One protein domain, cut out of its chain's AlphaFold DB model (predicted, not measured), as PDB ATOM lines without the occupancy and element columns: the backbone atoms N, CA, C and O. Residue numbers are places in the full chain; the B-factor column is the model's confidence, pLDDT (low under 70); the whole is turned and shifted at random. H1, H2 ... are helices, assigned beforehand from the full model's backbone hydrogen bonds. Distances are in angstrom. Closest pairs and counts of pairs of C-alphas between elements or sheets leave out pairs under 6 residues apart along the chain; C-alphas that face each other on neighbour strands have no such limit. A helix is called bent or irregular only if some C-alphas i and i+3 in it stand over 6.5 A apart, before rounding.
ATOM      1  N   SER A 653     -56.132   1.999 -23.505       89.12
ATOM      2  CA  SER A 653     -54.786   1.973 -24.107       89.12
ATOM      3  C   SER A 653     -54.777   1.392 -25.524       89.12
ATOM      4  O   SER A 653     -54.044   1.876 -26.382       89.12
ATOM      5  N   SER A 654     -55.643   0.412 -25.808       89.31
ATOM      6  CA  SER A 654     -55.806  -0.190 -27.140       89.31
ATOM      7  C   SER A 654     -56.304   0.812 -28.191       89.31
ATOM      8  O   SER A 654     -55.825   0.810 -29.328       89.31
ATOM      9  N   LEU A 655     -57.229   1.707 -27.817       89.62
ATOM     10  CA  LEU A 655     -57.704   2.783 -28.685       89.62
ATOM     11  C   LEU A 655     -56.596   3.808 -28.909       89.62
ATOM     12  O   LEU A 655     -56.365   4.187 -30.054       89.62
ATOM     13  N   VAL A 656     -55.896   4.225 -27.847       91.19
ATOM     14  CA  VAL A 656     -54.780   5.178 -27.954       91.19
ATOM     15  C   VAL A 656     -53.708   4.625 -28.895       91.19
ATOM     16  O   VAL A 656     -53.352   5.295 -29.860       91.19
ATOM     17  N   LEU A 657     -53.271   3.379 -28.695       92.38
ATOM     18  CA  LEU A 657     -52.291   2.704 -29.548       92.38
ATOM     19  C   LEU A 657     -52.726   2.693 -31.022       92.38
ATOM     20  O   LEU A 657     -51.961   3.083 -31.905       92.38
ATOM     21  N   LYS A 658     -53.979   2.303 -31.292       91.00
ATOM     22  CA  LYS A 658     -54.546   2.301 -32.648       91.00
ATOM     23  C   LYS A 658     -54.555   3.704 -33.258       91.00
ATOM     24  O   LYS A 658     -54.203   3.860 -34.427       91.00
ATOM     25  N   LYS A 659     -54.948   4.715 -32.481       90.56
ATOM     26  CA  LYS A 659     -55.068   6.108 -32.926       90.56
ATOM     27  C   LYS A 659     -53.717   6.781 -33.149       90.56
ATOM     28  O   LYS A 659     -53.601   7.550 -34.092       90.56
ATOM     29  N   LEU A 660     -52.675   6.430 -32.394       91.50
ATOM     30  CA  LEU A 660     -51.300   6.900 -32.629       91.50
ATOM     31  C   LEU A 660     -50.735   6.449 -33.985       91.50
ATOM     32  O   LEU A 660     -49.881   7.126 -34.556       91.50
ATOM     33  N   LEU A 661     -51.213   5.324 -34.520       91.38
ATOM     34  CA  LEU A 661     -50.779   4.780 -35.811       91.38
ATOM     35  C   LEU A 661     -51.774   5.047 -36.948       91.38
ATOM     36  O   LEU A 661     -51.501   4.691 -38.099       91.38
ATOM     37  N   GLU A 662     -52.902   5.692 -36.647       86.25
ATOM     38  CA  GLU A 662     -53.999   5.912 -37.585       86.25
ATOM     39  C   GLU A 662     -53.585   6.800 -38.761       86.25
ATOM     40  O   GLU A 662     -52.865   7.791 -38.621       86.25
ATOM     41  N   GLY A 663     -54.068   6.417 -39.937       78.56
ATOM     42  CA  GLY A 663     -54.119   7.259 -41.116       78.56
ATOM     43  C   GLY A 663     -53.657   6.557 -42.384       78.56
ATOM     44  O   GLY A 663     -52.723   5.744 -42.360       78.56
ATOM     45  N   GLU A 664     -54.305   6.867 -43.495       77.25
ATOM     46  CA  GLU A 664     -54.011   6.248 -44.784       77.25
ATOM     47  C   GLU A 664     -52.929   7.006 -45.557       77.25
ATOM     48  O   GLU A 664     -52.714   8.205 -45.400       77.25
ATOM     49  N   THR A 665     -52.204   6.290 -46.416       71.94
ATOM     50  CA  THR A 665     -51.256   6.921 -47.337       71.94
ATOM     51  C   THR A 665     -51.997   7.322 -48.600       71.94
ATOM     52  O   THR A 665     -52.114   6.513 -49.524       71.94
ATOM     53  N   THR A 666     -52.501   8.554 -48.648       74.06
ATOM     54  CA  THR A 666     -53.068   9.109 -49.884       74.06
ATOM     55  C   THR A 666     -52.012   9.094 -50.991       74.06
ATOM     56  O   THR A 666     -50.824   9.336 -50.749       74.06
ATOM     57  N   THR A 667     -52.430   8.773 -52.216       79.94
ATOM     58  CA  THR A 667     -51.562   8.713 -53.404       79.94
ATOM     59  C   THR A 667     -52.219   9.429 -54.583       79.94
ATOM     60  O   THR A 667     -53.411   9.731 -54.541       79.94
ATOM     61  N   GLY A 668     -51.436   9.733 -55.622       83.94
ATOM     62  CA  GLY A 668     -51.939  10.402 -56.826       83.94
ATOM     63  C   GLY A 668     -52.504  11.796 -56.541       83.94
ATOM     64  O   GLY A 668     -51.950  12.542 -55.731       83.94
ATOM     65  N   ASP A 669     -53.608  12.133 -57.203       86.50
ATOM     66  CA  ASP A 669     -54.201  13.476 -57.163       86.50
ATOM     67  C   ASP A 669     -54.731  13.839 -55.778       86.50
ATOM     68  O   ASP A 669     -54.480  14.947 -55.314       86.50
ATOM     69  N   ALA A 670     -55.334  12.886 -55.059       85.62
ATOM     70  CA  ALA A 670     -55.815  13.100 -53.694       85.62
ATOM     71  C   ALA A 670     -54.692  13.548 -52.742       85.62
ATOM     72  O   ALA A 670     -54.911  14.368 -51.854       85.62
ATOM     73  N   ARG A 671     -53.463  13.047 -52.938       85.69
ATOM     74  CA  ARG A 671     -52.303  13.473 -52.142       85.69
ATOM     75  C   ARG A 671     -51.916  14.919 -52.427       85.69
ATOM     76  O   ARG A 671     -51.564  15.654 -51.508       85.69
ATOM     77  N   ILE A 672     -51.939  15.294 -53.701       88.25
ATOM     78  CA  ILE A 672     -51.579  16.639 -54.136       88.25
ATOM     79  C   ILE A 672     -52.638  17.606 -53.628       88.25
ATOM     80  O   ILE A 672     -52.288  18.530 -52.911       88.25
ATOM     81  N   GLU A 673     -53.921  17.344 -53.879       88.94
ATOM     82  CA  GLU A 673     -55.015  18.161 -53.348       88.94
ATOM     83  C   GLU A 673     -54.900  18.350 -51.834       88.94
ATOM     84  O   GLU A 673     -54.959  19.478 -51.354       88.94
ATOM     85  N   ARG A 674     -54.593  17.286 -51.084       83.94
ATOM     86  CA  ARG A 674     -54.411  17.371 -49.631       83.94
ATOM     87  C   ARG A 674     -53.236  18.260 -49.200       83.94
ATOM     88  O   ARG A 674     -53.330  18.952 -48.188       83.94
ATOM     89  N   ALA A 675     -52.143  18.288 -49.966       83.62
ATOM     90  CA  ALA A 675     -51.025  19.204 -49.722       83.62
ATOM     91  C   ALA A 675     -51.433  20.673 -49.933       83.62
ATOM     92  O   ALA A 675     -50.989  21.570 -49.211       83.62
ATOM     93  N   PHE A 676     -52.301  20.916 -50.915       84.38
ATOM     94  CA  PHE A 676     -52.876  22.230 -51.182       84.38
ATOM     95  C   PHE A 676     -53.885  22.620 -50.094       84.38
ATOM     96  O   PHE A 676     -53.843  23.740 -49.601       84.38
ATOM     97  N   GLU A 677     -54.724  21.702 -49.619       84.50
ATOM     98  CA  GLU A 677     -55.637  21.969 -48.500       84.50
ATOM     99  C   GLU A 677     -54.900  22.445 -47.240       84.50
ATOM    100  O   GLU A 677     -55.353  23.386 -46.589       84.50
ATOM    101  N   LEU A 678     -53.741  21.851 -46.924       77.56
ATOM    102  CA  LEU A 678     -52.899  22.301 -45.811       77.56
ATOM    103  C   LEU A 678     -52.375  23.726 -46.046       77.56
ATOM    104  O   LEU A 678     -52.393  24.559 -45.142       77.56
ATOM    105  N   THR A 679     -51.896  23.985 -47.262       74.62
ATOM    106  CA  THR A 679     -51.241  25.244 -47.632       74.62
ATOM    107  C   THR A 679     -52.239  26.406 -47.676       74.62
ATOM    108  O   THR A 679     -51.933  27.498 -47.204       74.62
ATOM    109  N   PHE A 680     -53.438  26.170 -48.214       67.81
ATOM    110  CA  PHE A 680     -54.428  27.206 -48.523       67.81
ATOM    111  C   PHE A 680     -55.612  27.217 -47.567       67.81
ATOM    112  O   PHE A 680     -56.057  28.280 -47.148       67.81
ATOM    113  N   GLY A 681     -56.110  26.041 -47.187       58.59
ATOM    114  CA  GLY A 681     -57.207  25.927 -46.233       58.59
ATOM    115  C   GLY A 681     -56.775  26.193 -44.792       58.59
ATOM    116  O   GLY A 681     -57.639  26.387 -43.944       58.59
ATOM    117  N   GLN A 682     -55.464  26.162 -44.495       61.09
ATOM    118  CA  GLN A 682     -54.919  26.101 -43.125       61.09
ATOM    119  C   GLN A 682     -55.535  24.957 -42.296       61.09
ATOM    120  O   GLN A 682     -55.482  24.946 -41.066       61.09
ATOM    121  N   ILE A 683     -56.136  23.977 -42.974       61.22
ATOM    122  CA  ILE A 683     -56.774  22.825 -42.360       61.22
ATOM    123  C   ILE A 683     -55.720  21.732 -42.345       61.22
ATOM    124  O   ILE A 683     -55.382  21.143 -43.372       61.22
ATOM    125  N   ALA A 684     -55.180  21.487 -41.158       63.91
ATOM    126  CA  ALA A 684     -54.273  20.382 -40.929       63.91
ATOM    127  C   ALA A 684     -54.939  19.040 -41.254       63.91
ATOM    128  O   ALA A 684     -56.165  18.890 -41.161       63.91
ATOM    129  N   ASP A 685     -54.122  18.054 -41.635       75.25
ATOM    130  CA  ASP A 685     -54.661  16.745 -41.959       75.25
ATOM    131  C   ASP A 685     -55.419  16.153 -40.755       75.25
ATOM    132  O   ASP A 685     -54.899  16.135 -39.648       75.25
ATOM    133  N   ALA A 686     -56.665  15.710 -40.942       75.00
ATOM    134  CA  ALA A 686     -57.563  15.352 -39.844       75.00
ATOM    135  C   ALA A 686     -57.068  14.125 -39.065       75.00
ATOM    136  O   ALA A 686     -57.166  14.090 -37.838       75.00
ATOM    137  N   GLU A 687     -56.526  13.129 -39.765       80.62
ATOM    138  CA  GLU A 687     -55.968  11.925 -39.144       80.62
ATOM    139  C   GLU A 687     -54.655  12.267 -38.443       80.62
ATOM    140  O   GLU A 687     -54.408  11.858 -37.313       80.62
ATOM    141  N   ALA A 688     -53.832  13.098 -39.072       82.06
ATOM    142  CA  ALA A 688     -52.587  13.563 -38.497       82.06
ATOM    143  C   ALA A 688     -52.815  14.452 -37.252       82.06
ATOM    144  O   ALA A 688     -52.141  14.281 -36.234       82.06
ATOM    145  N   MET A 689     -53.831  15.320 -37.265       81.19
ATOM    146  CA  MET A 689     -54.280  16.088 -36.098       81.19
ATOM    147  C   MET A 689     -54.822  15.185 -34.997       81.19
ATOM    148  O   MET A 689     -54.549  15.428 -33.823       81.19
ATOM    149  N   THR A 690     -55.542  14.127 -35.370       83.38
ATOM    150  CA  THR A 690     -55.994  13.101 -34.427       83.38
ATOM    151  C   THR A 690     -54.796  12.457 -33.731       83.38
ATOM    152  O   THR A 690     -54.772  12.392 -32.503       83.38
ATOM    153  N   ARG A 691     -53.747  12.064 -34.472       88.69
ATOM    154  CA  ARG A 691     -52.513  11.523 -33.875       88.69
ATOM    155  C   ARG A 691     -51.903  12.488 -32.860       88.69
ATOM    156  O   ARG A 691     -51.615  12.082 -31.738       88.69
ATOM    157  N   LEU A 692     -51.757  13.767 -33.216       85.38
ATOM    158  CA  LEU A 692     -51.227  14.785 -32.300       85.38
ATOM    159  C   LEU A 692     -52.087  14.959 -31.043       85.38
ATOM    160  O   LEU A 692     -51.548  15.070 -29.944       85.38
ATOM    161  N   GLN A 693     -53.412  14.957 -31.189       86.38
ATOM    162  CA  GLN A 693     -54.352  15.038 -30.069       86.38
ATOM    163  C   GLN A 693     -54.197  13.851 -29.110       86.38
ATOM    164  O   GLN A 693     -54.180  14.048 -27.897       86.38
ATOM    165  N   PHE A 694     -54.015  12.635 -29.630       90.12
ATOM    166  CA  PHE A 694     -53.777  11.450 -28.802       90.12
ATOM    167  C   PHE A 694     -52.388  11.434 -28.149       90.12
ATOM    168  O   PHE A 694     -52.285  11.008 -27.000       90.12
ATOM    169  N   ILE A 695     -51.342  11.948 -28.812       89.44
ATOM    170  CA  ILE A 695     -50.024  12.161 -28.178       89.44
ATOM    171  C   ILE A 695     -50.164  13.153 -27.013       89.44
ATOM    172  O   ILE A 695     -49.718  12.873 -25.900       89.44
ATOM    173  N   GLY A 696     -50.833  14.288 -27.242       87.69
ATOM    174  CA  GLY A 696     -51.087  15.296 -26.213       87.69
ATOM    175  C   GLY A 696     -51.907  14.755 -25.040       87.69
ATOM    176  O   GLY A 696     -51.566  15.006 -23.884       87.69
ATOM    177  N   TYR A 697     -52.946  13.966 -25.322       88.69
ATOM    178  CA  TYR A 697     -53.744  13.276 -24.308       88.69
ATOM    179  C   TYR A 697     -52.901  12.293 -23.489       88.69
ATOM    180  O   TYR A 697     -52.920  12.357 -22.263       88.69
ATOM    181  N   ALA A 698     -52.101  11.441 -24.140       90.06
ATOM    182  CA  ALA A 698     -51.237  10.477 -23.458       90.06
ATOM    183  C   ALA A 698     -50.160  11.152 -22.589       90.06
ATOM    184  O   ALA A 698     -49.753  10.610 -21.560       90.06
ATOM    185  N   HIS A 699     -49.724  12.358 -22.954       86.69
ATOM    186  CA  HIS A 699     -48.814  13.143 -22.127       86.69
ATOM    187  C   HIS A 699     -49.505  13.732 -20.882       86.69
ATOM    188  O   HIS A 699     -48.894  13.779 -19.813       86.69
ATOM    189  N   LYS A 700     -50.753  14.203 -21.004       85.69
ATOM    190  CA  LYS A 700     -51.492  14.872 -19.917       85.69
ATOM    191  C   LYS A 700     -52.127  13.879 -18.937       85.69
ATOM    192  O   LYS A 700     -51.906  13.988 -17.730       85.69
ATOM    193  N   TYR A 701     -52.822  12.865 -19.455       87.44
ATOM    194  CA  TYR A 701     -53.632  11.956 -18.648       87.44
ATOM    195  C   TYR A 701     -52.771  10.983 -17.832       87.44
ATOM    196  O   TYR A 701     -52.191  10.025 -18.354       87.44
ATOM    197  N   LYS A 702     -52.675  11.234 -16.524       83.81
ATOM    198  CA  LYS A 702     -51.738  10.543 -15.623       83.81
ATOM    199  C   LYS A 702     -52.031   9.055 -15.440       83.81
ATOM    200  O   LYS A 702     -51.077   8.286 -15.354       83.81
ATOM    201  N   ASP A 703     -53.296   8.650 -15.449       86.44
ATOM    202  CA  ASP A 703     -53.682   7.255 -15.184       86.44
ATOM    203  C   ASP A 703     -53.520   6.332 -16.406       86.44
ATOM    204  O   ASP A 703     -53.665   5.117 -16.285       86.44
ATOM    205  N   LEU A 704     -53.188   6.877 -17.584       89.56
ATOM    206  CA  LEU A 704     -52.898   6.070 -18.769       89.56
ATOM    207  C   LEU A 704     -51.586   5.292 -18.604       89.56
ATOM    208  O   LEU A 704     -50.538   5.883 -18.316       89.56
ATOM    209  N   ASP A 705     -51.618   3.988 -18.889       91.69
ATOM    210  CA  ASP A 705     -50.424   3.140 -18.926       91.69
ATOM    211  C   ASP A 705     -49.606   3.362 -20.211       91.69
ATOM    212  O   ASP A 705     -49.600   2.560 -21.146       91.69
ATOM    213  N   VAL A 706     -48.908   4.499 -20.259       93.50
ATOM    214  CA  VAL A 706     -48.034   4.884 -21.380       93.50
ATOM    215  C   VAL A 706     -46.867   3.910 -21.559       93.50
ATOM    216  O   VAL A 706     -46.376   3.755 -22.674       93.50
ATOM    217  N   ARG A 707     -46.429   3.223 -20.496       92.94
ATOM    218  CA  ARG A 707     -45.302   2.281 -20.576       92.94
ATOM    219  C   ARG A 707     -45.660   1.087 -21.447       92.94
ATOM    220  O   ARG A 707     -44.948   0.827 -22.409       92.94
ATOM    221  N   SER A 708     -46.800   0.457 -21.163       93.88
ATOM    222  CA  SER A 708     -47.328  -0.647 -21.971       93.88
ATOM    223  C   SER A 708     -47.521  -0.238 -23.439       93.88
ATOM    224  O   SER A 708     -47.078  -0.939 -24.344       93.88
ATOM    225  N   ILE A 709     -48.053   0.968 -23.689       95.31
ATOM    226  CA  ILE A 709     -48.204   1.512 -25.052       95.31
ATOM    227  C   ILE A 709     -46.846   1.633 -25.764       95.31
ATOM    228  O   ILE A 709     -46.731   1.257 -26.930       95.31
ATOM    229  N   CYS A 710     -45.815   2.161 -25.099       96.12
ATOM    230  CA  CYS A 710     -44.481   2.289 -25.687       96.12
ATOM    231  C   CYS A 710     -43.816   0.926 -25.941       96.12
ATOM    232  O   CYS A 710     -43.189   0.743 -26.986       96.12
ATOM    233  N   ASP A 711     -43.985  -0.040 -25.038       95.31
ATOM    234  CA  ASP A 711     -43.454  -1.395 -25.211       95.31
ATOM    235  C   ASP A 711     -44.116  -2.101 -26.412       95.31
ATOM    236  O   ASP A 711     -43.423  -2.665 -27.266       95.31
ATOM    237  N   ASP A 712     -45.440  -1.971 -26.559       96.25
ATOM    238  CA  ASP A 712     -46.191  -2.475 -27.714       96.25
ATOM    239  C   ASP A 712     -45.748  -1.806 -29.026       96.25
ATOM    240  O   ASP A 712     -45.547  -2.475 -30.047       96.25
ATOM    241  N   LEU A 713     -45.549  -0.482 -29.016       97.12
ATOM    242  CA  LEU A 713     -45.042   0.279 -30.162       97.12
ATOM    243  C   LEU A 713     -43.647  -0.193 -30.592       97.12
ATOM    244  O   LEU A 713     -43.410  -0.418 -31.783       97.12
ATOM    245  N   LEU A 714     -42.726  -0.369 -29.640       96.50
ATOM    246  CA  LEU A 714     -41.376  -0.858 -29.917       96.50
ATOM    247  C   LEU A 714     -41.404  -2.286 -30.481       96.50
ATOM    248  O   LEU A 714     -40.738  -2.567 -31.482       96.50
ATOM    249  N   SER A 715     -42.221  -3.161 -29.890       95.75
ATOM    250  CA  SER A 715     -42.425  -4.530 -30.368       95.75
ATOM    251  C   SER A 715     -42.920  -4.549 -31.820       95.75
ATOM    252  O   SER A 715     -42.313  -5.194 -32.682       95.75
ATOM    253  N   MET A 716     -43.939  -3.742 -32.142       94.69
ATOM    254  CA  MET A 716     -44.451  -3.602 -33.509       94.69
ATOM    255  C   MET A 716     -43.385  -3.101 -34.495       94.69
ATOM    256  O   MET A 716     -43.289  -3.620 -35.611       94.69
ATOM    257  N   ASN A 717     -42.555  -2.126 -34.111       95.12
ATOM    258  CA  ASN A 717     -41.457  -1.649 -34.959       95.12
ATOM    259  C   ASN A 717     -40.444  -2.758 -35.280       95.12
ATOM    260  O   ASN A 717     -40.015  -2.913 -36.433       95.12
ATOM    261  N   ASN A 718     -40.068  -3.538 -34.270       93.06
ATOM    262  CA  ASN A 718     -39.085  -4.606 -34.421       93.06
ATOM    263  C   ASN A 718     -39.657  -5.758 -35.263       93.06
ATOM    264  O   ASN A 718     -38.973  -6.278 -36.148       93.06
ATOM    265  N   GLU A 719     -40.941  -6.092 -35.103       93.06
ATOM    266  CA  GLU A 719     -41.628  -7.032 -35.993       93.06
ATOM    267  C   GLU A 719     -41.686  -6.560 -37.450       93.06
ATOM    268  O   GLU A 719     -41.440  -7.352 -38.364       93.06
ATOM    269  N   LEU A 720     -42.005  -5.284 -37.693       90.81
ATOM    270  CA  LEU A 720     -42.048  -4.720 -39.045       90.81
ATOM    271  C   LEU A 720     -40.679  -4.797 -39.720       90.81
ATOM    272  O   LEU A 720     -40.586  -5.184 -40.887       90.81
ATOM    273  N   SER A 721     -39.621  -4.498 -38.968       89.81
ATOM    274  CA  SER A 721     -38.234  -4.581 -39.437       89.81
ATOM    275  C   SER A 721     -37.838  -6.012 -39.815       89.81
ATOM    276  O   SER A 721     -37.153  -6.214 -40.817       89.81
ATOM    277  N   LYS A 722     -38.326  -7.016 -39.068       88.31
ATOM    278  CA  LYS A 722     -38.128  -8.445 -39.373       88.31
ATOM    279  C   LYS A 722     -38.924  -8.892 -40.601       88.31
ATOM    280  O   LYS A 722     -38.381  -9.577 -41.463       88.31
ATOM    281  N   LYS A 723     -40.202  -8.506 -40.698       87.94
ATOM    282  CA  LYS A 723     -41.112  -8.907 -41.789       87.94
ATOM    283  C   LYS A 723     -40.741  -8.264 -43.130       87.94
ATOM    284  O   LYS A 723     -40.827  -8.921 -44.165       87.94
ATOM    285  N   LYS A 724     -40.359  -6.983 -43.130       79.12
ATOM    286  CA  LYS A 724     -40.039  -6.206 -44.338       79.12
ATOM    287  C   LYS A 724     -38.744  -5.407 -44.139       79.12
ATOM    288  O   LYS A 724     -38.794  -4.207 -43.874       79.12
ATOM    289  N   PRO A 725     -37.574  -6.036 -44.350       71.94
ATOM    290  CA  PRO A 725     -36.276  -5.398 -44.130       71.94
ATOM    291  C   PRO A 725     -35.913  -4.359 -45.199       71.94
ATOM    292  O   PRO A 725     -34.832  -3.790 -45.151       71.94
ATOM    293  N   ARG A 726     -36.745  -4.132 -46.220       78.94
ATOM    294  CA  ARG A 726     -36.576  -3.043 -47.192       78.94
ATOM    295  C   ARG A 726     -37.940  -2.488 -47.562       78.94
ATOM    296  O   ARG A 726     -38.856  -3.252 -47.858       78.94
ATOM    297  N   TYR A 727     -38.048  -1.167 -47.575       84.25
ATOM    298  CA  TYR A 727     -39.268  -0.456 -47.926       84.25
ATOM    299  C   TYR A 727     -38.933   0.842 -48.674       84.25
ATOM    300  O   TYR A 727     -37.848   1.409 -48.518       84.25
ATOM    301  N   PHE A 728     -39.856   1.314 -49.513       80.94
ATOM    302  CA  PHE A 728     -39.665   2.532 -50.306       80.94
ATOM    303  C   PHE A 728     -39.958   3.794 -49.489       80.94
ATOM    304  O   PHE A 728     -40.749   3.780 -48.545       80.94
ATOM    305  N   ALA A 729     -39.355   4.925 -49.867       81.06
ATOM    306  CA  ALA A 729     -39.695   6.210 -49.260       81.06
ATOM    307  C   ALA A 729     -41.187   6.510 -49.408       81.06
ATOM    308  O   ALA A 729     -41.779   6.315 -50.462       81.06
ATOM    309  N   ASN A 730     -41.771   6.986 -48.314       81.06
ATOM    310  CA  ASN A 730     -43.181   7.357 -48.160       81.06
ATOM    311  C   ASN A 730     -44.216   6.229 -48.336       81.06
ATOM    312  O   ASN A 730     -45.406   6.535 -48.278       81.06
ATOM    313  N   CYS A 731     -43.810   4.960 -48.474       84.38
ATOM    314  CA  CYS A 731     -44.745   3.827 -48.487       84.38
ATOM    315  C   CYS A 731     -45.430   3.612 -47.124       84.38
ATOM    316  O   CYS A 731     -44.980   4.141 -46.105       84.38
ATOM    317  N   LYS A 732     -46.490   2.794 -47.088       86.75
ATOM    318  CA  LYS A 732     -47.269   2.515 -45.871       86.75
ATOM    319  C   LYS A 732     -46.395   2.054 -44.700       86.75
ATOM    320  O   LYS A 732     -46.536   2.568 -43.596       86.75
ATOM    321  N   GLU A 733     -45.450   1.150 -44.939       89.31
ATOM    322  CA  GLU A 733     -44.520   0.660 -43.918       89.31
ATOM    323  C   GLU A 733     -43.624   1.775 -43.372       89.31
ATOM    324  O   GLU A 733     -43.486   1.913 -42.159       89.31
ATOM    325  N   HIS A 734     -43.067   2.608 -44.256       90.00
ATOM    326  CA  HIS A 734     -42.250   3.757 -43.866       90.00
ATOM    327  C   HIS A 734     -43.029   4.720 -42.964       90.00
ATOM    328  O   HIS A 734     -42.502   5.185 -41.958       90.00
ATOM    329  N   ARG A 735     -44.292   5.002 -43.304       90.50
ATOM    330  CA  ARG A 735     -45.165   5.893 -42.524       90.50
ATOM    331  C   ARG A 735     -45.481   5.329 -41.152       90.50
ATOM    332  O   ARG A 735     -45.368   6.049 -40.170       90.50
ATOM    333  N   ILE A 736     -45.817   4.043 -41.073       92.06
ATOM    334  CA  ILE A 736     -46.091   3.386 -39.792       92.06
ATOM    335  C   ILE A 736     -44.847   3.439 -38.900       92.06
ATOM    336  O   ILE A 736     -44.948   3.882 -37.760       92.06
ATOM    337  N   LYS A 737     -43.663   3.086 -39.420       94.00
ATOM    338  CA  LYS A 737     -42.412   3.180 -38.647       94.00
ATOM    339  C   LYS A 737     -42.101   4.616 -38.213       94.00
ATOM    340  O   LYS A 737     -41.682   4.831 -37.083       94.00
ATOM    341  N   MET A 738     -42.358   5.605 -39.071       93.69
ATOM    342  CA  MET A 738     -42.198   7.025 -38.740       93.69
ATOM    343  C   MET A 738     -43.125   7.465 -37.602       93.69
ATOM    344  O   MET A 738     -42.673   8.139 -36.681       93.69
ATOM    345  N   ARG A 739     -44.397   7.046 -37.631       94.38
ATOM    346  CA  ARG A 739     -45.379   7.328 -36.572       94.38
ATOM    347  C   ARG A 739     -45.004   6.657 -35.256       94.38
ATOM    348  O   ARG A 739     -45.076   7.310 -34.222       94.38
ATOM    349  N   ILE A 740     -44.543   5.402 -35.302       96.06
ATOM    350  CA  ILE A 740     -44.033   4.694 -34.120       96.06
ATOM    351  C   ILE A 740     -42.848   5.457 -33.518       96.06
ATOM    352  O   ILE A 740     -42.871   5.783 -32.335       96.06
ATOM    353  N   ALA A 741     -41.835   5.783 -34.326       96.25
ATOM    354  CA  ALA A 741     -40.648   6.494 -33.861       96.25
ATOM    355  C   ALA A 741     -40.989   7.874 -33.268       96.25
ATOM    356  O   ALA A 741     -40.467   8.227 -32.212       96.25
ATOM    357  N   LYS A 742     -41.912   8.620 -33.896       94.94
ATOM    358  CA  LYS A 742     -42.414   9.897 -33.369       94.94
ATOM    359  C   LYS A 742     -43.131   9.716 -32.029       94.94
ATOM    360  O   LYS A 742     -42.799  10.418 -31.082       94.94
ATOM    361  N   ALA A 743     -44.070   8.774 -31.933       95.06
ATOM    362  CA  ALA A 743     -44.826   8.528 -30.706       95.06
ATOM    363  C   ALA A 743     -43.915   8.107 -29.542       95.06
ATOM    364  O   ALA A 743     -44.040   8.648 -28.449       95.06
ATOM    365  N   LEU A 744     -42.958   7.202 -29.783       96.06
ATOM    366  CA  LEU A 744     -41.977   6.786 -28.774       96.06
ATOM    367  C   LEU A 744     -41.098   7.951 -28.304       96.06
ATOM    368  O   LEU A 744     -40.813   8.067 -27.113       96.06
ATOM    369  N   LEU A 745     -40.678   8.820 -29.228       95.00
ATOM    370  CA  LEU A 745     -39.855   9.980 -28.901       95.00
ATOM    371  C   LEU A 745     -40.631  11.052 -28.125       95.00
ATOM    372  O   LEU A 745     -40.110  11.586 -27.149       95.00
ATOM    373  N   ASP A 746     -41.872  11.332 -28.516       92.56
ATOM    374  CA  ASP A 746     -42.708  12.350 -27.870       92.56
ATOM    375  C   ASP A 746     -43.262  11.881 -26.507       92.56
ATOM    376  O   ASP A 746     -43.551  12.706 -25.644       92.56
ATOM    377  N   LEU A 747     -43.375  10.564 -26.279       93.62
ATOM    378  CA  LEU A 747     -43.818   9.966 -25.008       93.62
ATOM    379  C   LEU A 747     -42.662   9.487 -24.114       93.62
ATOM    380  O   LEU A 747     -42.903   8.930 -23.037       93.62
ATOM    381  N   SER A 748     -41.409   9.717 -24.519       93.44
ATOM    382  CA  SER A 748     -40.227   9.151 -23.857       93.44
ATOM    383  C   SER A 748     -40.112   9.519 -22.373       93.44
ATOM    384  O   SER A 748     -39.548   8.757 -21.597       93.44
ATOM    385  N   ASP A 749     -40.643  10.678 -21.965       90.94
ATOM    386  CA  ASP A 749     -40.539  11.189 -20.587       90.94
ATOM    387  C   ASP A 749     -41.357  10.365 -19.578       90.94
ATOM    388  O   ASP A 749     -41.106  10.415 -18.374       90.94
ATOM    389  N   ARG A 750     -42.326   9.577 -20.063       91.81
ATOM    390  CA  ARG A 750     -43.137   8.653 -19.254       91.81
ATOM    391  C   ARG A 750     -42.723   7.187 -19.419       91.81
ATOM    392  O   ARG A 750     -43.360   6.307 -18.833       91.81
ATOM    393  N   TRP A 751     -41.665   6.920 -20.184       93.31
ATOM    394  CA  TRP A 751     -41.177   5.578 -20.497       93.31
ATOM    395  C   TRP A 751     -39.844   5.268 -19.799       93.31
ATOM    396  O   TRP A 751     -39.183   6.151 -19.257       93.31
ATOM    397  N   ILE A 752     -39.468   3.989 -19.767       90.62
ATOM    398  CA  ILE A 752     -38.260   3.487 -19.102       90.62
ATOM    399  C   ILE A 752     -37.335   2.894 -20.166       90.62
ATOM    400  O   ILE A 752     -37.793   2.357 -21.169       90.62
ATOM    401  N   TRP A 753     -36.023   3.001 -19.951       93.56
ATOM    402  CA  TRP A 753     -35.015   2.407 -20.827       93.56
ATOM    403  C   TRP A 753     -35.238   0.901 -21.050       93.56
ATOM    404  O   TRP A 753     -35.341   0.132 -20.094       93.56
ATOM    405  N   SER A 754     -35.211   0.489 -22.319       91.62
ATOM    406  CA  SER A 754     -35.302  -0.900 -22.779       91.62
ATOM    407  C   SER A 754     -34.085  -1.237 -23.651       91.62
ATOM    408  O   SER A 754     -33.605  -0.404 -24.423       91.62
ATOM    409  N   LYS A 755     -33.567  -2.469 -23.545       91.25
ATOM    410  CA  LYS A 755     -32.434  -2.924 -24.373       91.25
ATOM    411  C   LYS A 755     -32.848  -3.170 -25.827       91.25
ATOM    412  O   LYS A 755     -32.007  -3.051 -26.716       91.25
ATOM    413  N   GLU A 756     -34.123  -3.471 -26.075       92.00
ATOM    414  CA  GLU A 756     -34.687  -3.674 -27.413       92.00
ATOM    415  C   GLU A 756     -34.618  -2.406 -28.288       92.00
ATOM    416  O   GLU A 756     -34.660  -2.508 -29.515       92.00
ATOM    417  N   LEU A 757     -34.432  -1.216 -27.696       94.94
ATOM    418  CA  LEU A 757     -34.207   0.033 -28.435       94.94
ATOM    419  C   LEU A 757     -32.956  -0.005 -29.327       94.94
ATOM    420  O   LEU A 757     -32.930   0.655 -30.369       94.94
ATOM    421  N   TRP A 758     -31.940  -0.799 -28.971       95.00
ATOM    422  CA  TRP A 758     -30.764  -0.986 -29.823       95.00
ATOM    423  C   TRP A 758     -31.111  -1.656 -31.155       95.00
ATOM    424  O   TRP A 758     -30.531  -1.301 -32.179       95.00
ATOM    425  N   GLU A 759     -32.080  -2.580 -31.170       92.94
ATOM    426  CA  GLU A 759     -32.542  -3.231 -32.404       92.94
ATOM    427  C   GLU A 759     -33.178  -2.208 -33.358       92.94
ATOM    428  O   GLU A 759     -32.914  -2.233 -34.563       92.94
ATOM    429  N   ALA A 760     -33.946  -1.259 -32.814       93.38
ATOM    430  CA  ALA A 760     -34.561  -0.181 -33.582       93.38
ATOM    431  C   ALA A 760     -33.524   0.836 -34.093       93.38
ATOM    432  O   ALA A 760     -33.508   1.156 -35.281       93.38
ATOM    433  N   ALA A 761     -32.619   1.310 -33.230       94.25
ATOM    434  CA  ALA A 761     -31.621   2.322 -33.591       94.25
ATOM    435  C   ALA A 761     -30.547   1.815 -34.567       94.25
ATOM    436  O   ALA A 761     -29.997   2.598 -35.339       94.25
ATOM    437  N   LEU A 762     -30.254   0.511 -34.558       93.69
ATOM    438  CA  LEU A 762     -29.254  -0.117 -35.429       93.69
ATOM    439  C   LEU A 762     -29.883  -0.848 -36.624       93.69
ATOM    440  O   LEU A 762     -29.232  -1.696 -37.241       93.69
ATOM    441  N   CYS A 763     -31.128  -0.528 -36.985       90.44
ATOM    442  CA  CYS A 763     -31.786  -1.096 -38.155       90.44
ATOM    443  C   CYS A 763     -31.165  -0.531 -39.456       90.44
ATOM    444  O   CYS A 763     -31.342   0.647 -39.770       90.44
ATOM    445  N   PRO A 764     -30.453  -1.335 -40.275       84.88
ATOM    446  CA  PRO A 764     -29.685  -0.817 -41.412       84.88
ATOM    447  C   PRO A 764     -30.552  -0.364 -42.594       84.88
ATOM    448  O   PRO A 764     -30.027   0.230 -43.535       84.88
ATOM    449  N   SER A 765     -31.839  -0.710 -42.588       86.12
ATOM    450  CA  SER A 765     -32.794  -0.411 -43.652       86.12
ATOM    451  C   SER A 765     -33.584   0.871 -43.436       86.12
ATOM    452  O   SER A 765     -34.347   1.252 -44.324       86.12
ATOM    453  N   ASP A 766     -33.453   1.497 -42.266       89.25
ATOM    454  CA  ASP A 766     -34.268   2.651 -41.931       89.25
ATOM    455  C   ASP A 766     -33.834   3.927 -42.632       89.25
ATOM    456  O   ASP A 766     -32.652   4.186 -42.863       89.25
ATOM    457  N   GLN A 767     -34.836   4.720 -43.008       89.88
ATOM    458  CA  GLN A 767     -34.603   6.015 -43.624       89.88
ATOM    459  C   GLN A 767     -34.149   7.045 -42.585       89.88
ATOM    460  O   GLN A 767     -34.458   6.896 -41.400       89.88
ATOM    461  N   PRO A 768     -33.440   8.108 -43.013       90.94
ATOM    462  CA  PRO A 768     -32.821   9.067 -42.099       90.94
ATOM    463  C   PRO A 768     -33.781   9.704 -41.089       90.94
ATOM    464  O   PRO A 768     -33.417   9.907 -39.941       90.94
ATOM    465  N   ASN A 769     -35.024   9.981 -41.481       92.44
ATOM    466  CA  ASN A 769     -36.058  10.500 -40.580       92.44
ATOM    467  C   ASN A 769     -36.339   9.570 -39.385       92.44
ATOM    468  O   ASN A 769     -36.478  10.052 -38.268       92.44
ATOM    469  N   ILE A 770     -36.387   8.255 -39.601       95.19
ATOM    470  CA  ILE A 770     -36.605   7.248 -38.557       95.19
ATOM    471  C   ILE A 770     -35.319   7.008 -37.774       95.19
ATOM    472  O   ILE A 770     -35.341   7.034 -36.543       95.19
ATOM    473  N   SER A 771     -34.190   6.824 -38.468       94.88
ATOM    474  CA  SER A 771     -32.916   6.549 -37.802       94.88
ATOM    475  C   SER A 771     -32.513   7.705 -36.889       94.88
ATOM    476  O   SER A 771     -32.119   7.463 -35.759       94.88
ATOM    477  N   PHE A 772     -32.685   8.962 -37.314       96.06
ATOM    478  CA  PHE A 772     -32.368  10.132 -36.487       96.06
ATOM    479  C   PHE A 772     -33.246  10.215 -35.232       96.06
ATOM    480  O   PHE A 772     -32.742  10.569 -34.167       96.06
ATOM    481  N   MET A 773     -34.539   9.871 -35.330       97.25
ATOM    482  CA  MET A 773     -35.427   9.832 -34.163       97.25
ATOM    483  C   MET A 773     -34.988   8.756 -33.165       97.25
ATOM    484  O   MET A 773     -34.910   9.046 -31.975       97.25
ATOM    485  N   TYR A 774     -34.637   7.549 -33.627       97.44
ATOM    486  CA  TYR A 774     -34.136   6.492 -32.741       97.44
ATOM    487  C   TYR A 774     -32.736   6.779 -32.181       97.44
ATOM    488  O   TYR A 774     -32.496   6.510 -31.006       97.44
ATOM    489  N   GLU A 775     -31.834   7.359 -32.977       97.06
ATOM    490  CA  GLU A 775     -30.507   7.818 -32.536       97.06
ATOM    491  C   GLU A 775     -30.650   8.815 -31.370       97.06
ATOM    492  O   GLU A 775     -30.011   8.661 -30.327       97.06
ATOM    493  N   TYR A 776     -31.547   9.797 -31.504       97.00
ATOM    494  CA  TYR A 776     -31.820  10.755 -30.435       97.00
ATOM    495  C   TYR A 776     -32.520  10.106 -29.231       97.00
ATOM    496  O   TYR A 776     -32.130  10.352 -28.090       97.00
ATOM    497  N   LEU A 777     -33.525   9.259 -29.469       96.50
ATOM    498  CA  LEU A 777     -34.277   8.570 -28.418       96.50
ATOM    499  C   LEU A 777     -33.364   7.710 -27.537       96.50
ATOM    500  O   LEU A 777     -33.411   7.817 -26.312       96.50
ATOM    501  N   VAL A 778     -32.491   6.911 -28.156       97.00
ATOM    502  CA  VAL A 778     -31.510   6.091 -27.440       97.00
ATOM    503  C   VAL A 778     -30.569   6.971 -26.625       97.00
ATOM    504  O   VAL A 778     -30.417   6.747 -25.426       97.00
ATOM    505  N   ALA A 779     -29.992   8.014 -27.232       95.25
ATOM    506  CA  ALA A 779     -29.095   8.925 -26.526       95.25
ATOM    507  C   ALA A 779     -29.772   9.611 -25.321       95.25
ATOM    508  O   ALA A 779     -29.151   9.760 -24.268       95.25
ATOM    509  N   LYS A 780     -31.052   9.990 -25.446       93.88
ATOM    510  CA  LYS A 780     -31.843  10.603 -24.368       93.88
ATOM    511  C   LYS A 780     -32.101   9.626 -23.218       93.88
ATOM    512  O   LYS A 780     -31.930  10.003 -22.057       93.88
ATOM    513  N   MET A 781     -32.504   8.394 -23.533       94.56
ATOM    514  CA  MET A 781     -33.006   7.420 -22.555       94.56
ATOM    515  C   MET A 781     -31.928   6.570 -21.873       94.56
ATOM    516  O   MET A 781     -32.235   5.896 -20.891       94.56
ATOM    517  N   LEU A 782     -30.682   6.578 -22.359       94.12
ATOM    518  CA  LEU A 782     -29.595   5.805 -21.752       94.12
ATOM    519  C   LEU A 782     -29.445   6.113 -20.245       94.12
ATOM    520  O   LEU A 782     -29.328   7.286 -19.870       94.12
ATOM    521  N   GLU A 890     -24.353  19.246 -42.048       85.31
ATOM    522  CA  GLU A 890     -24.691  17.820 -42.035       85.31
ATOM    523  C   GLU A 890     -25.743  17.511 -40.952       85.31
ATOM    524  O   GLU A 890     -25.574  17.816 -39.772       85.31
ATOM    525  N   ALA A 891     -26.840  16.860 -41.351       87.75
ATOM    526  CA  ALA A 891     -28.055  16.747 -40.539       87.75
ATOM    527  C   ALA A 891     -27.840  16.116 -39.146       87.75
ATOM    528  O   ALA A 891     -28.405  16.584 -38.157       87.75
ATOM    529  N   ARG A 892     -26.984  15.088 -39.037       92.19
ATOM    530  CA  ARG A 892     -26.673  14.425 -37.752       92.19
ATOM    531  C   ARG A 892     -25.971  15.338 -36.749       92.19
ATOM    532  O   ARG A 892     -26.101  15.142 -35.542       92.19
ATOM    533  N   LEU A 893     -25.260  16.356 -37.231       91.38
ATOM    534  CA  LEU A 893     -24.617  17.330 -36.360       91.38
ATOM    535  C   LEU A 893     -25.634  18.278 -35.709       91.38
ATOM    536  O   LEU A 893     -25.370  18.820 -34.640       91.38
ATOM    537  N   LEU A 894     -26.812  18.462 -36.304       91.31
ATOM    538  CA  LEU A 894     -27.837  19.358 -35.768       91.31
ATOM    539  C   LEU A 894     -28.702  18.698 -34.682       91.31
ATOM    540  O   LEU A 894     -29.320  19.414 -33.899       91.31
ATOM    541  N   LEU A 895     -28.718  17.362 -34.578       93.44
ATOM    542  CA  LEU A 895     -29.573  16.618 -33.635       93.44
ATOM    543  C   LEU A 895     -29.454  17.067 -32.162       93.44
ATOM    544  O   LEU A 895     -30.494  17.238 -31.523       93.44
ATOM    545  N   PRO A 896     -28.253  17.322 -31.603       92.06
ATOM    546  CA  PRO A 896     -28.134  17.807 -30.227       92.06
ATOM    547  C   PRO A 896     -28.693  19.228 -30.060       92.06
ATOM    548  O   PRO A 896     -29.351  19.522 -29.064       92.06
ATOM    549  N   GLU A 897     -28.484  20.099 -31.056       89.88
ATOM    550  CA  GLU A 897     -29.010  21.470 -31.051       89.88
ATOM    551  C   GLU A 897     -30.551  21.468 -31.121       89.88
ATOM    552  O   GLU A 897     -31.174  22.234 -30.383       89.88
ATOM    553  N   ILE A 898     -31.174  20.569 -31.905       90.19
ATOM    554  CA  ILE A 898     -32.645  20.424 -31.990       90.19
ATOM    555  C   ILE A 898     -33.250  20.192 -30.601       90.19
ATOM    556  O   ILE A 898     -34.214  20.863 -30.241       90.19
ATOM    557  N   GLY A 899     -32.644  19.309 -29.800       84.88
ATOM    558  CA  GLY A 899     -33.075  19.021 -28.428       84.88
ATOM    559  C   GLY A 899     -33.154  20.239 -27.507       84.88
ATOM    560  O   GLY A 899     -33.986  20.282 -26.609       84.88
ATOM    561  N   SER A 900     -32.294  21.230 -27.739       85.00
ATOM    562  CA  SER A 900     -32.215  22.448 -26.924       85.00
ATOM    563  C   SER A 900     -33.042  23.623 -27.460       85.00
ATOM    564  O   SER A 900     -33.290  24.578 -26.726       85.00
ATOM    565  N   GLN A 901     -33.428  23.596 -28.741       86.12
ATOM    566  CA  GLN A 901     -34.041  24.739 -29.435       86.12
ATOM    567  C   GLN A 901     -35.498  24.510 -29.847       86.12
ATOM    568  O   GLN A 901     -36.204  25.488 -30.082       86.12
ATOM    569  N   CYS A 902     -35.933  23.256 -29.989       84.38
ATOM    570  CA  CYS A 902     -37.270  22.900 -30.458       84.38
ATOM    571  C   CYS A 902     -38.120  22.344 -29.310       84.38
ATOM    572  O   CYS A 902     -37.631  21.569 -28.496       84.38
ATOM    573  N   SER A 903     -39.412  22.690 -29.280       79.06
ATOM    574  CA  SER A 903     -40.355  22.164 -28.278       79.06
ATOM    575  C   SER A 903     -40.567  20.652 -28.396       79.06
ATOM    576  O   SER A 903     -40.665  19.967 -27.385       79.06
ATOM    577  N   TYR A 904     -40.601  20.136 -29.628       84.94
ATOM    578  CA  TYR A 904     -40.677  18.708 -29.928       84.94
ATOM    579  C   TYR A 904     -39.535  18.333 -30.866       84.94
ATOM    580  O   TYR A 904     -39.394  18.887 -31.961       84.94
ATOM    581  N   VAL A 905     -38.701  17.388 -30.432       90.94
ATOM    582  CA  VAL A 905     -37.513  16.964 -31.186       90.94
ATOM    583  C   VAL A 905     -37.901  16.217 -32.457       90.94
ATOM    584  O   VAL A 905     -37.279  16.415 -33.503       90.94
ATOM    585  N   SER A 906     -38.957  15.403 -32.384       92.19
ATOM    586  CA  SER A 906     -39.502  14.668 -33.525       92.19
ATOM    587  C   SER A 906     -39.850  15.604 -34.688       92.19
ATOM    588  O   SER A 906     -39.409  15.365 -35.810       92.19
ATOM    589  N   ASP A 907     -40.540  16.716 -34.427       89.69
ATOM    590  CA  ASP A 907     -40.950  17.688 -35.451       89.69
ATOM    591  C   ASP A 907     -39.742  18.372 -36.112       89.69
ATOM    592  O   ASP A 907     -39.687  18.509 -37.337       89.69
ATOM    593  N   GLY A 908     -38.721  18.722 -35.319       90.81
ATOM    594  CA  GLY A 908     -37.453  19.255 -35.825       90.81
ATOM    595  C   GLY A 908     -36.753  18.297 -36.794       90.81
ATOM    596  O   GLY A 908     -36.330  18.697 -37.884       90.81
ATOM    597  N   ILE A 909     -36.677  17.014 -36.429       93.62
ATOM    598  CA  ILE A 909     -36.067  15.961 -37.252       93.62
ATOM    599  C   ILE A 909     -36.878  15.724 -38.531       93.62
ATOM    600  O   ILE A 909     -36.306  15.658 -39.625       93.62
ATOM    601  N   LEU A 910     -38.203  15.610 -38.417       92.06
ATOM    602  CA  LEU A 910     -39.092  15.374 -39.551       92.06
ATOM    603  C   LEU A 910     -39.022  16.520 -40.563       92.06
ATOM    604  O   LEU A 910     -38.907  16.289 -41.764       92.06
ATOM    605  N   TRP A 911     -38.997  17.766 -40.102       89.69
ATOM    606  CA  TRP A 911     -38.846  18.910 -40.992       89.69
ATOM    607  C   TRP A 911     -37.480  18.946 -41.678       89.69
ATOM    608  O   TRP A 911     -37.413  19.120 -42.897       89.69
ATOM    609  N   MET A 912     -36.395  18.720 -40.924       90.75
ATOM    610  CA  MET A 912     -35.024  18.714 -41.449       90.75
ATOM    611  C   MET A 912     -34.843  17.647 -42.532       90.75
ATOM    612  O   MET A 912     -34.168  17.869 -43.532       90.75
ATOM    613  N   THR A 913     -35.487  16.494 -42.368       90.31
ATOM    614  CA  THR A 913     -35.433  15.371 -43.318       90.31
ATOM    615  C   THR A 913     -36.475  15.465 -44.437       90.31
ATOM    616  O   THR A 913     -36.660  14.516 -45.199       90.31
ATOM    617  N   ASN A 914     -37.144  16.616 -44.571       86.56
ATOM    618  CA  ASN A 914     -38.217  16.848 -45.535       86.56
ATOM    619  C   ASN A 914     -39.280  15.736 -45.506       86.56
ATOM    620  O   ASN A 914     -39.680  15.209 -46.551       86.56
ATOM    621  N   ALA A 915     -39.691  15.355 -44.295       87.19
ATOM    622  CA  ALA A 915     -40.774  14.417 -44.095       87.19
ATOM    623  C   ALA A 915     -42.065  14.956 -44.730       87.19
ATOM    624  O   ALA A 915     -42.245  16.172 -44.866       87.19
ATOM    625  N   PRO A 916     -42.963  14.054 -45.133       83.94
ATOM    626  CA  PRO A 916     -44.228  14.435 -45.734       83.94
ATOM    627  C   PRO A 916     -45.076  15.345 -44.837       83.94
ATOM    628  O   PRO A 916     -45.066  15.210 -43.612       83.94
ATOM    629  N   PHE A 917     -45.836  16.249 -45.458       80.56
ATOM    630  CA  PHE A 917     -46.622  17.274 -44.759       80.56
ATOM    631  C   PHE A 917     -47.677  16.686 -43.799       80.56
ATOM    632  O   PHE A 917     -48.013  17.291 -42.788       80.56
ATOM    633  N   ASP A 918     -48.169  15.485 -44.100       82.00
ATOM    634  CA  ASP A 918     -49.152  14.722 -43.329       82.00
ATOM    635  C   ASP A 918     -48.535  13.946 -42.149       82.00
ATOM    636  O   ASP A 918     -49.266  13.322 -41.390       82.00
ATOM    637  N   GLU A 919     -47.210  13.985 -41.961       86.50
ATOM    638  CA  GLU A 919     -46.530  13.471 -40.754       86.50
ATOM    639  C   GLU A 919     -45.870  14.580 -39.926       86.50
ATOM    640  O   GLU A 919     -45.623  14.389 -38.739       86.50
ATOM    641  N   ASN A 920     -45.605  15.737 -40.538       82.69
ATOM    642  CA  ASN A 920     -44.998  16.893 -39.889       82.69
ATOM    643  C   ASN A 920     -45.927  18.113 -39.957       82.69
ATOM    644  O   ASN A 920     -45.815  18.946 -40.856       82.69
ATOM    645  N   ILE A 921     -46.854  18.184 -39.006       72.12
ATOM    646  CA  ILE A 921     -47.942  19.173 -38.989       72.12
ATOM    647  C   ILE A 921     -47.581  20.400 -38.145       72.12
ATOM    648  O   ILE A 921     -48.026  21.510 -38.430       72.12
ATOM    649  N   ASN A 922     -46.803  20.206 -37.078       72.31
ATOM    650  CA  ASN A 922     -46.494  21.271 -36.136       72.31
ATOM    651  C   ASN A 922     -45.541  22.292 -36.756       72.31
ATOM    652  O   ASN A 922     -44.563  21.960 -37.430       72.31
ATOM    653  N   PHE A 923     -45.792  23.564 -36.458       66.50
ATOM    654  CA  PHE A 923     -44.841  24.612 -36.776       66.50
ATOM    655  C   PHE A 923     -43.616  24.495 -35.865       66.50
ATOM    656  O   PHE A 923     -43.743  24.440 -34.640       66.50
ATOM    657  N   ILE A 924     -42.418  24.507 -36.451       73.31
ATOM    658  CA  ILE A 924     -41.187  24.519 -35.660       73.31
ATOM    659  C   ILE A 924     -41.013  25.888 -35.019       73.31
ATOM    660  O   ILE A 924     -40.601  26.852 -35.667       73.31
ATOM    661  N   SER A 925     -41.254  25.941 -33.714       75.69
ATOM    662  CA  SER A 925     -40.831  27.052 -32.874       75.69
ATOM    663  C   SER A 925     -39.356  26.872 -32.506       75.69
ATOM    664  O   SER A 925     -39.009  25.973 -31.742       75.69
ATOM    665  N   CYS A 926     -38.478  27.681 -33.102       82.62
ATOM    666  CA  CYS A 926     -37.061  27.780 -32.742       82.62
ATOM    667  C   CYS A 926     -36.506  29.164 -33.123       82.62
ATOM    668  O   CYS A 926     -37.148  29.925 -33.854       82.62
ATOM    669  N   ARG A 927     -35.304  29.502 -32.636       85.25
ATOM    670  CA  ARG A 927     -34.617  30.755 -32.997       85.25
ATOM    671  C   ARG A 927     -34.373  30.843 -34.508       85.25
ATOM    672  O   ARG A 927     -34.019  29.845 -35.134       85.25
ATOM    673  N   TYR A 928     -34.494  32.047 -35.072       85.44
ATOM    674  CA  TYR A 928     -34.359  32.291 -36.514       85.44
ATOM    675  C   TYR A 928     -33.038  31.758 -37.094       85.44
ATOM    676  O   TYR A 928     -33.054  31.018 -38.075       85.44
ATOM    677  N   ASP A 929     -31.906  32.031 -36.440       85.25
ATOM    678  CA  ASP A 929     -30.586  31.580 -36.908       85.25
ATOM    679  C   ASP A 929     -30.486  30.051 -36.991       85.25
ATOM    680  O   ASP A 929     -29.914  29.496 -37.931       85.25
ATOM    681  N   PHE A 930     -31.088  29.352 -36.024       87.06
ATOM    682  CA  PHE A 930     -31.132  27.894 -36.017       87.06
ATOM    683  C   PHE A 930     -32.077  27.353 -37.091       87.06
ATOM    684  O   PHE A 930     -31.732  26.402 -37.794       87.06
ATOM    685  N   ARG A 931     -33.226  28.007 -37.298       87.31
ATOM    686  CA  ARG A 931     -34.146  27.681 -38.393       87.31
ATOM    687  C   ARG A 931     -33.453  27.754 -39.754       87.31
ATOM    688  O   ARG A 931     -33.657  26.871 -40.582       87.31
ATOM    689  N   MET A 932     -32.585  28.744 -39.967       86.69
ATOM    690  CA  MET A 932     -31.794  28.857 -41.196       86.69
ATOM    691  C   MET A 932     -30.781  27.715 -41.360       86.69
ATOM    692  O   MET A 932     -30.609  27.215 -42.473       86.69
ATOM    693  N   LYS A 933     -30.137  27.251 -40.277       87.06
ATOM    694  CA  LYS A 933     -29.275  26.052 -40.324       87.06
ATOM    695  C   LYS A 933     -30.069  24.808 -40.715       87.06
ATOM    696  O   LYS A 933     -29.632  24.057 -41.586       87.06
ATOM    697  N   LEU A 934     -31.237  24.612 -40.097       87.62
ATOM    698  CA  LEU A 934     -32.111  23.499 -40.440       87.62
ATOM    699  C   LEU A 934     -32.530  23.594 -41.922       87.62
ATOM    700  O   LEU A 934     -32.539  22.570 -42.602       87.62
ATOM    701  N   GLU A 935     -32.886  24.780 -42.439       86.69
ATOM    702  CA  GLU A 935     -33.344  24.942 -43.834       86.69
ATOM    703  C   GLU A 935     -32.253  24.528 -44.826       86.69
ATOM    704  O   GLU A 935     -32.531  23.809 -45.784       86.69
ATOM    705  N   ARG A 936     -30.990  24.883 -44.559       86.56
ATOM    706  CA  ARG A 936     -29.850  24.425 -45.371       86.56
ATOM    707  C   ARG A 936     -29.717  22.900 -45.359       86.56
ATOM    708  O   ARG A 936     -29.564  22.293 -46.419       86.56
ATOM    709  N   ALA A 937     -29.838  22.270 -44.188       86.56
ATOM    710  CA  ALA A 937     -29.822  20.811 -44.077       86.56
ATOM    711  C   ALA A 937     -30.985  20.171 -44.859       86.56
ATOM    712  O   ALA A 937     -30.791  19.189 -45.581       86.56
ATOM    713  N   ARG A 938     -32.179  20.775 -44.797       87.44
ATOM    714  CA  ARG A 938     -33.367  20.348 -45.548       87.44
ATOM    715  C   ARG A 938     -33.182  20.475 -47.060       87.44
ATOM    716  O   ARG A 938     -33.559  19.563 -47.799       87.44
ATOM    717  N   GLN A 939     -32.589  21.567 -47.535       83.25
ATOM    718  CA  GLN A 939     -32.273  21.776 -48.952       83.25
ATOM    719  C   GLN A 939     -31.250  20.753 -49.458       83.25
ATOM    720  O   GLN A 939     -31.479  20.124 -50.493       83.25
ATOM    721  N   SER A 940     -30.183  20.501 -48.690       80.38
ATOM    722  CA  SER A 940     -29.198  19.450 -48.990       80.38
ATOM    723  C   SER A 940     -29.858  18.068 -49.085       80.38
ATOM    724  O   SER A 940     -29.591  17.295 -50.010       80.38
ATOM    725  N   PHE A 941     -30.805  17.771 -48.187       80.69
ATOM    726  CA  PHE A 941     -31.573  16.527 -48.222       80.69
ATOM    727  C   PHE A 941     -32.453  16.405 -49.479       80.69
ATOM    728  O   PHE A 941     -32.502  15.339 -50.098       80.69
ATOM    729  N   LYS A 942     -33.120  17.494 -49.897       78.50
ATOM    730  CA  LYS A 942     -33.915  17.538 -51.139       78.50
ATOM    731  C   LYS A 942     -33.047  17.327 -52.385       78.50
ATOM    732  O   LYS A 942     -33.428  16.532 -53.241       78.50
ATOM    733  N   ALA A 943     -31.879  17.971 -52.456       70.06
ATOM    734  CA  ALA A 943     -30.944  17.849 -53.577       70.06
ATOM    735  C   ALA A 943     -30.389  16.419 -53.729       70.06
ATOM    736  O   ALA A 943     -30.403  15.852 -54.819       70.06
ATOM    737  N   LYS A 944     -30.009  15.764 -52.621       68.88
ATOM    738  CA  LYS A 944     -29.568  14.354 -52.636       68.88
ATOM    739  C   LYS A 944     -30.644  13.400 -53.186       68.88
ATOM    740  O   LYS A 944     -30.309  12.364 -53.752       68.88
ATOM    741  N   LYS A 945     -31.933  13.730 -53.025       63.31
ATOM    742  CA  LYS A 945     -33.072  12.882 -53.425       63.31
ATOM    743  C   LYS A 945     -33.498  13.067 -54.886       63.31
ATOM    744  O   LYS A 945     -34.076  12.149 -55.459       63.31
ATOM    745  N   SER A 946     -33.235  14.225 -55.486       51.34
ATOM    746  CA  SER A 946     -33.642  14.544 -56.861       51.34
ATOM    747  C   SER A 946     -32.688  14.015 -57.932       51.34
ATOM    748  O   SER A 946     -32.965  14.186 -59.115       51.34
ATOM    749  N   GLY A 947     -31.550  13.420 -57.551       41.84
ATOM    750  CA  GLY A 947     -30.478  13.081 -58.495       41.84
ATOM    751  C   GLY A 947     -29.787  14.313 -59.097       41.84
ATOM    752  O   GLY A 947     -28.781  14.166 -59.782       41.84
ATOM    753  N   LEU A 948     -30.279  15.521 -58.788       35.56
ATOM    754  CA  LEU A 948     -29.587  16.783 -58.983       35.56
ATOM    755  C   LEU A 948     -28.566  16.897 -57.853       35.56
ATOM    756  O   LEU A 948     -28.740  17.656 -56.902       35.56
TER     757      LEU A 948
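This is residues 653 to 782 and 890 to 948 of the 1143 residues of the protein "uncharacterized protein LOC108048041" of Drosophila rhopaloa (UniProt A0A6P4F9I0). A compact body of helices is built round H5, which runs through the middle with H1, H4, H7 and H9 round it; H4 and H5 make a helical hairpin, and H7 runs side by side with H5. H1 and H3 form one side of the body, H6, H7 and H8 lie on the side away from them, and H2 and H10 are far from the middle, H2 touching no helix; residues 943 to 948 stick out. The printed part has 189 residues with ten named helices, H1 to H10 in order along the chain, and no named strand; the class is all helix, with 126 residues in the helices. It is compact, with a radius of gyration of the C-alphas of 16.1 A, and rounded, spanning 43 by 35 by 34 A.

The two longest helices by residues are H4, residues 706 to 723, 25.6 A from first to last C-alpha, and H10, residues 928 to 945, 25.8 A. H4 begins with C-alpha 706 at (-48.034, 4.884, -21.380), and H10 ends with C-alpha 945 at (-33.072, 12.882, -53.425). H5 is residues 732 to 746, 21.0 A, H3 is residues 686 to 700, 20.8 A, H7 is residues 768 to 781, 19.6 A, and H2 is residues 668 to 681, 19.5 A. H8 is residues 891 to 901, 14.9 A, and is irregular, with C-alphas 893 and 896 7.1 A apart. The shorter helices are H1, residues 653 to 660, with C-alpha 653 at (-54.786, 1.973, -24.107), H6, residues 757 to 761, and H9, residues 905 to 912.

H4 touches H5 at a shallow tilt of 30 degrees, opposite ways, a hairpin whose closest C-alphas are those of Cys 710 and Leu 744, 6.0 A apart. With residues 714 to 718 alone H4 touches H6, closest at the C-alphas of Asn 718 and Ala 760, 6.4 A. With residues 706 to 713 alone it touches H1 at a steep tilt of 57 degrees, closest at Leu 657 and Ile 709, C-alphas 6.2 A apart. H1 and H5 only just touch, with 3 pairs of C-alphas within 8 A, the closest those of Leu 660 and Ala 743, 6.9 A. H1 touches H3 at a steep tilt of 45 degrees, with the C-alphas of Leu 660 and Arg 691 closest at 4.9 A. H3 is close to H5 but not clearly touching, the closest C-alphas being those of Ile 695 and Ala 743, 6.8 A. H5 touches H7 at a shallow tilt of 26 degrees, the same way, closest at the C-alphas of Met 738 and Ile 770, 5.6 A. H7 touches H9 with residues 769 to 773 alone, at a shallow tilt of 25 degrees, opposite ways; the C-alphas of Asn 769 and Leu 910 are closest, 5.8 A. H8 and H9 are a hairpin, closest at the C-alphas of Gly 899 and Val 905, 5.6 A. H10 touches H9 with residues 934 to 941 alone, closest at the C-alphas of Met 912 and Arg 938, 4.7 A. Every O i to N i+4 pair is within hydrogen-bond range in H1, H2, H3, H4, H5, H6, H9 and H10; in H7 it is 9 of 10, and in H8 3 of 7, beside 6 of 8 O i to N i+3 pairs.

The two C-alphas farthest apart are those of Asp 703 and Leu 948, 50.9 A. Residues 783 to 889 are not printed, and C-alphas 782 and 890 are 24.1 A apart across this cut, which falls between H7 and H8. The link from H9 to H10, residues 913 to 927, is long. The mean pLDDT of the printed part is 86.5; residues 680 to 684, 923 and 944 to 948 are under 70.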